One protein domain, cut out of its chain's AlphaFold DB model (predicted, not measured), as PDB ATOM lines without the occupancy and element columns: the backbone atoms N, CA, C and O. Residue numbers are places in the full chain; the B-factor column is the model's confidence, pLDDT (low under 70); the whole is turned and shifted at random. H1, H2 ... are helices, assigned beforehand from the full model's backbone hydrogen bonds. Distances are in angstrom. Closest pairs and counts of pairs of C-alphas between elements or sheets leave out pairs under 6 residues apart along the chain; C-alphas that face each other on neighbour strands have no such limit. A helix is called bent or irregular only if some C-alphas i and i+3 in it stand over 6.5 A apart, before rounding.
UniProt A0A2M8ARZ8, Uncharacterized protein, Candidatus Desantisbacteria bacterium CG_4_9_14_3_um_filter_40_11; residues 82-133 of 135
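What this domain is: This is residues 82 to 133 of the 135 residues of an uncharacterized protein of Candidatus Desantisbacteria bacterium CG_4_9_14_3_um_filter_40_11 (UniProt A0A2M8ARZ8). A flat, open S: the long helix H1 makes one side, the extended link of residues 111 to 123 folds back from its end, and the short helix H2 makes the other side, away from H1. A stretch with no named element, residues 82 to 90, leads into H1. The printed part has 52 residues with two named helices, H1 then H2, and no named strand; it is all helix and loose, with a radius of gyration of the C-alphas of 13.6 A and spans of 41 by 26 by 11 A.

Where its parts are: H1, residues 91 to 110, begins at C-alpha 91 (193.012, 66.820, 90.219) and is 29.1 A long. H2, residues 124 to 133, ends at C-alpha 133 (179.847, 84.675, 101.858); it is irregular, with C-alphas 125 and 128 7.1 A apart.

How they stand to each other: H1 and H2 are apart, with no C-alpha of one within 8 A of the other. In H1 every O i to N i+4 pair is within hydrogen-bond range; in H2, 4 of 6 are.

The domain as a whole: The C-alphas farthest apart, Thr 82 and Gly 112, are 41.4 A apart. The link from H1 to H2 is long, 13 residues. The printed part has no cut. Residues 82 to 90 have pLDDT under 70.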
ATOM      1  N   THR A  82     184.156  62.257  79.794       57.44
ATOM      2  CA  THR A  82     185.143  62.685  80.800       57.44
ATOM      3  C   THR A  82     184.835  64.100  81.296       57.44
ATOM      4  O   THR A  82     184.219  64.886  80.578       57.44
ATOM      5  N   GLY A  83     185.322  64.462  82.488       51.81
ATOM      6  CA  GLY A  83     185.081  65.770  83.128       51.81
ATOM      7  C   GLY A  83     185.537  67.006  82.337       51.81
ATOM      8  O   GLY A  83     185.095  68.110  82.634       51.81
ATOM      9  N   ILE A  84     186.334  66.831  81.276       56.09
ATOM     10  CA  ILE A  84     186.696  67.903  80.331       56.09
ATOM     11  C   ILE A  84     185.447  68.477  79.631       56.09
ATOM     12  O   ILE A  84     185.417  69.655  79.290       56.09
ATOM     13  N   THR A  85     184.396  67.670  79.446       56.75
ATOM     14  CA  THR A  85     183.163  68.068  78.739       56.75
ATOM     15  C   THR A  85     181.992  68.390  79.674       56.75
ATOM     16  O   THR A  85     181.003  68.974  79.241       56.75
ATOM     17  N   LYS A  86     182.082  68.015  80.954       52.16
ATOM     18  CA  LYS A  86     181.076  68.274  81.993       52.16
ATOM     19  C   LYS A  86     181.859  68.637  83.251       52.16
ATOM     20  O   LYS A  86     182.376  67.732  83.896       52.16
ATOM     21  N   GLY A  87     182.007  69.938  83.521       55.34
ATOM     22  CA  GLY A  87     182.837  70.513  84.586       55.34
ATOM     23  C   GLY A  87     182.746  69.763  85.912       55.34
ATOM     24  O   GLY A  87     181.879  70.026  86.738       55.34
ATOM     25  N   LYS A  88     183.656  68.813  86.101       53.41
ATOM     26  CA  LYS A  88     183.893  68.125  87.362       53.41
ATOM     27  C   LYS A  88     185.333  68.437  87.714       53.41
ATOM     28  O   LYS A  88     186.198  68.219  86.868       53.41
ATOM     29  N   ASP A  89     185.555  68.977  88.908       58.78
ATOM     30  CA  ASP A  89     186.895  69.285  89.400       58.78
ATOM     31  C   ASP A  89     187.762  68.029  89.350       58.78
ATOM     32  O   ASP A  89     187.580  67.084  90.122       58.78
ATOM     33  N   ASP A  90     188.664  68.005  88.375       67.88
ATOM     34  CA  ASP A  90     189.717  67.013  88.278       67.88
ATOM     35  C   ASP A  90     190.894  67.428  89.172       67.88
ATOM     36  O   ASP A  90     190.959  68.546  89.691       67.88
ATOM     37  N   ASP A  91     191.847  66.520  89.380       71.69
ATOM     38  CA  ASP A  91     193.012  66.820  90.219       71.69
ATOM     39  C   ASP A  91     193.835  67.995  89.664       71.69
ATOM     40  O   ASP A  91     194.502  68.701  90.414       71.69
ATOM     41  N   ARG A  92     193.732  68.275  88.359       72.31
ATOM     42  CA  ARG A  92     194.365  69.436  87.734       72.31
ATOM     43  C   ARG A  92     193.681  70.748  88.122       72.31
ATOM     44  O   ARG A  92     194.372  71.748  88.293       72.31
ATOM     45  N   ASN A  93     192.359  70.771  88.246       76.75
ATOM     46  CA  ASN A  93     191.632  71.938  88.727       76.75
ATOM     47  C   ASN A  93     191.909  72.191  90.206       76.75
ATOM     48  O   ASN A  93     192.134  73.342  90.557       76.75
ATOM     49  N   LYS A  94     192.018  71.142  91.036       80.81
ATOM     50  CA  LYS A  94     192.454  71.291  92.439       80.81
ATOM     51  C   LYS A  94     193.800  72.006  92.535       80.81
ATOM     52  O   LYS A  94     193.901  73.008  93.221       80.81
ATOM     53  N   VAL A  95     194.783  71.583  91.739       87.00
ATOM     54  CA  VAL A  95     196.096  72.247  91.698       87.00
ATOM     55  C   VAL A  95     195.982  73.720  91.283       87.00
ATOM     56  O   VAL A  95     196.673  74.571  91.830       87.00
ATOM     57  N   LYS A  96     195.104  74.060  90.330       85.06
ATOM     58  CA  LYS A  96     194.871  75.467  89.952       85.06
ATOM     59  C   LYS A  96     194.237  76.273  91.082       85.06
ATOM     60  O   LYS A  96     194.594  77.435  91.244       85.06
ATOM     61  N   HIS A  97     193.308  75.670  91.814       88.38
ATOM     62  CA  HIS A  97     192.676  76.274  92.981       88.38
ATOM     63  C   HIS A  97     193.701  76.527  94.087       88.38
ATOM     64  O   HIS A  97     193.721  77.621  94.634       88.38
ATOM     65  N   ASP A  98     194.619  75.586  94.325       90.31
ATOM     66  CA  ASP A  98     195.705  75.747  95.299       90.31
ATOM     67  C   ASP A  98     196.624  76.928  94.932       90.31
ATOM     68  O   ASP A  98     196.926  77.772  95.774       90.31
ATOM     69  N   PHE A  99     197.011  77.053  93.656       93.69
ATOM     70  CA  PHE A  99     197.794  78.205  93.183       93.69
ATOM     71  C   PHE A  99     197.022  79.528  93.268       93.69
ATOM     72  O   PHE A  99     197.614  80.576  93.532       93.69
ATOM     73  N   LEU A 100     195.712  79.501  93.007       91.62
ATOM     74  CA  LEU A 100     194.861  80.681  93.130       91.62
ATOM     75  C   LEU A 100     194.750  81.122  94.594       91.62
ATOM     76  O   LEU A 100     194.826  82.319  94.865       91.62
ATOM     77  N   ASP A 101     194.632  80.172  95.522       93.75
ATOM     78  CA  ASP A 101     194.605  80.449  96.954       93.75
ATOM     79  C   ASP A 101     195.917  81.079  97.429       93.75
ATOM     80  O   ASP A 101     195.900  82.155  98.031       93.75
ATOM     81  N   GLU A 102     197.060  80.489  97.064       95.12
ATOM     82  CA  GLU A 102     198.387  81.028  97.386       95.12
ATOM     83  C   GLU A 102     198.562  82.459  96.850       95.12
ATOM     84  O   GLU A 102     199.042  83.353  97.554       95.12
ATOM     85  N   TRP A 103     198.111  82.710  95.619       95.19
ATOM     86  CA  TRP A 103     198.178  84.037  95.017       95.19
ATOM     87  C   TRP A 103     197.305  85.058  95.759       95.19
ATOM     88  O   TRP A 103     197.772  86.158  96.060       95.19
ATOM     89  N   VAL A 104     196.058  84.704  96.096       94.31
ATOM     90  CA  VAL A 104     195.154  85.585  96.854       94.31
ATOM     91  C   VAL A 104     195.733  85.895  98.235       94.31
ATOM     92  O   VAL A 104     195.704  87.051  98.664       94.31
ATOM     93  N   GLN A 105     196.315  84.901  98.914       93.56
ATOM     94  CA  GLN A 105     197.003  85.114 100.189       93.56
ATOM     95  C   GLN A 105     198.159  86.108 100.040       93.56
ATOM     96  O   GLN A 105     198.213  87.086 100.786       93.56
ATOM     97  N   ALA A 106     199.031  85.923  99.045       94.81
ATOM     98  CA  ALA A 106     200.166  86.813  98.804       94.81
ATOM     99  C   ALA A 106     199.733  88.263  98.513       94.81
ATOM    100  O   ALA A 106     200.303  89.210  99.065       94.81
ATOM    101  N   VAL A 107     198.693  88.452  97.692       93.69
ATOM    102  CA  VAL A 107     198.120  89.778  97.394       93.69
ATOM    103  C   VAL A 107     197.571  90.435  98.660       93.69
ATOM    104  O   VAL A 107     197.841  91.614  98.914       93.69
ATOM    105  N   ASN A 108     196.854  89.672  99.486       93.69
ATOM    106  CA  ASN A 108     196.296  90.162 100.742       93.69
ATOM    107  C   ASN A 108     197.386  90.507 101.769       93.69
ATOM    108  O   ASN A 108     197.246  91.496 102.487       93.69
ATOM    109  N   THR A 109     198.491  89.754 101.817       93.06
ATOM    110  CA  THR A 109     199.651  90.064 102.670       93.06
ATOM    111  C   THR A 109     200.345  91.359 102.253       93.06
ATOM    112  O   THR A 109     200.767  92.125 103.115       93.06
ATOM    113  N   HIS A 110     200.443  91.637 100.949       92.25
ATOM    114  CA  HIS A 110     201.044  92.879 100.458       92.25
ATOM    115  C   HIS A 110     200.258  94.130 100.898       92.25
ATOM    116  O   HIS A 110     200.842  95.195 101.080       92.25
ATOM    117  N   GLY A 111     198.932  94.035 101.058       86.69
ATOM    118  CA  GLY A 111     198.091  95.100 101.625       86.69
ATOM    119  C   GLY A 111     197.860  96.331 100.730       86.69
ATOM    120  O   GLY A 111     197.019  97.166 101.049       86.69
ATOM    121  N   GLY A 112     198.550  96.442  99.590       90.44
ATOM    122  CA  GLY A 112     198.423  97.569  98.652       90.44
ATOM    123  C   GLY A 112     197.240  97.508  97.672       90.44
ATOM    124  O   GLY A 112     197.030  98.465  96.932       90.44
ATOM    125  N   PHE A 113     196.479  96.408  97.640       87.50
ATOM    126  CA  PHE A 113     195.460  96.150  96.606       87.50
ATOM    127  C   PHE A 113     194.055  95.864  97.161       87.50
ATOM    128  O   PHE A 113     193.193  95.382  96.429       87.50
ATOM    129  N   GLY A 114     193.806  96.165  98.440       87.88
ATOM    130  CA  GLY A 114     192.556  95.807  99.121       87.88
ATOM    131  C   GLY A 114     192.497  94.328  99.522       87.88
ATOM    132  O   GLY A 114     193.523  93.651  99.539       87.88
ATOM    133  N   LYS A 115     191.301  93.837  99.875       89.06
ATOM    134  CA  LYS A 115     191.062  92.424 100.208       89.06
ATOM    135  C   LYS A 115     190.507  91.679  99.000       89.06
ATOM    136  O   LYS A 115     189.528  92.119  98.406       89.06
ATOM    137  N   TRP A 116     191.120  90.549  98.683       93.31
ATOM    138  CA  TRP A 116     190.751  89.660  97.589       93.31
ATOM    139  C   TRP A 116     190.262  88.324  98.139       93.31
ATOM    140  O   TRP A 116     190.770  87.840  99.152       93.31
ATOM    141  N   ALA A 117     189.292  87.730  97.452       92.56
ATOM    142  CA  ALA A 117     188.787  86.393  97.725       92.56
ATOM    143  C   ALA A 117     188.420  85.693  96.409       92.56
ATOM    144  O   ALA A 117     188.222  86.351  95.384       92.56
ATOM    145  N   TRP A 118     188.334  84.366  96.437       92.88
ATOM    146  CA  TRP A 118     187.958  83.551  95.286       92.88
ATOM    147  C   TRP A 118     186.985  82.443  95.706       92.88
ATOM    148  O   TRP A 118     186.949  82.044  96.868       92.88
ATOM    149  N   ALA A 119     186.180  81.964  94.757       91.19
ATOM    150  CA  ALA A 119     185.289  80.820  94.923       91.19
ATOM    151  C   ALA A 119     184.950  80.205  93.558       91.19
ATOM    152  O   ALA A 119     185.150  80.832  92.514       91.19
ATOM    153  N   VAL A 120     184.413  78.984  93.566       87.56
ATOM    154  CA  VAL A 120     183.990  78.257  92.362       87.56
ATOM    155  C   VAL A 120     182.477  78.117  92.371       87.56
ATOM    156  O   VAL A 120     181.908  77.547  93.297       87.56
ATOM    157  N   SER A 121     181.838  78.622  91.318       84.44
ATOM    158  CA  SER A 121     180.420  78.389  91.044       84.44
ATOM    159  C   SER A 121     180.277  77.153  90.166       84.44
ATOM    160  O   SER A 121     180.913  77.050  89.113       84.44
ATOM    161  N   HIS A 122     179.437  76.213  90.591       78.50
ATOM    162  CA  HIS A 122     179.095  75.045  89.779       78.50
ATOM    163  C   HIS A 122     177.761  75.239  89.054       78.50
ATOM    164  O   HIS A 122     177.523  74.598  88.027       78.50
ATOM    165  N   TYR A 123     176.907  76.138  89.556       77.25
ATOM    166  CA  TYR A 123     175.605  76.443  88.977       77.25
ATOM    167  C   TYR A 123     175.331  77.946  89.022       77.25
ATOM    168  O   TYR A 123     175.508  78.549  90.067       77.25
ATOM    169  N   PRO A 124     174.752  78.561  87.975       81.62
ATOM    170  CA  PRO A 124     174.441  79.995  88.003       81.62
ATOM    171  C   PRO A 124     173.585  80.453  89.198       81.62
ATOM    172  O   PRO A 124     173.634  81.617  89.578       81.62
ATOM    173  N   SER A 125     172.799  79.550  89.792       82.56
ATOM    174  CA  SER A 125     171.960  79.822  90.962       82.56
ATOM    175  C   SER A 125     172.721  79.934  92.288       82.56
ATOM    176  O   SER A 125     172.143  80.418  93.254       82.56
ATOM    177  N   ASP A 126     173.969  79.460  92.377       84.19
ATOM    178  CA  ASP A 126     174.770  79.513  93.612       84.19
ATOM    179  C   ASP A 126     175.539  80.842  93.787       84.19
ATOM    180  O   ASP A 126     176.009  81.139  94.885       84.19
ATOM    181  N   LEU A 127     175.601  81.673  92.736       86.12
ATOM    182  CA  LEU A 127     176.401  82.901  92.689       86.12
ATOM    183  C   LEU A 127     176.057  83.892  93.801       86.12
ATOM    184  O   LEU A 127     176.954  84.441  94.432       86.12
ATOM    185  N   GLU A 128     174.769  84.129  94.040       87.94
ATOM    186  CA  GLU A 128     174.325  85.109  95.035       87.94
ATOM    187  C   GLU A 128     174.728  84.680  96.453       87.94
ATOM    188  O   GLU A 128     175.234  85.491  97.224       87.94
ATOM    189  N   GLY A 129     174.626  83.382  96.761       90.81
ATOM    190  CA  GLY A 129     175.086  82.829  98.036       90.81
ATOM    191  C   GLY A 129     176.605  82.899  98.207       90.81
ATOM    192  O   GLY A 129     177.081  83.216  99.294       90.81
ATOM    193  N   ILE A 130     177.365  82.650  97.138       91.44
ATOM    194  CA  ILE A 130     178.830  82.768  97.152       91.44
ATOM    195  C   ILE A 130     179.251  84.222  97.391       91.44
ATOM    196  O   ILE A 130     180.122  84.486  98.218       91.44
ATOM    197  N   LEU A 131     178.635  85.179  96.696       90.25
ATOM    198  CA  LEU A 131     178.972  86.594  96.850       90.25
ATOM    199  C   LEU A 131     178.649  87.116  98.252       90.25
ATOM    200  O   LEU A 131     179.427  87.904  98.780       90.25
ATOM    201  N   GLU A 132     177.560  86.653  98.869       90.56
ATOM    202  CA  GLU A 132     177.217  87.013 100.250       90.56
ATOM    203  C   GLU A 132     178.243  86.463 101.258       90.56
ATOM    204  O   GLU A 132     178.570  87.134 102.232       90.56
ATOM    205  N   GLN A 133     178.799  85.269 101.014       86.38
ATOM    206  CA  GLN A 133     179.847  84.675 101.858       86.38
ATOM    207  C   GLN A 133     181.208  85.370 101.728       86.38
ATOM    208  O   GLN A 133     182.000  85.338 102.668       86.38
TER     209      GLN A 133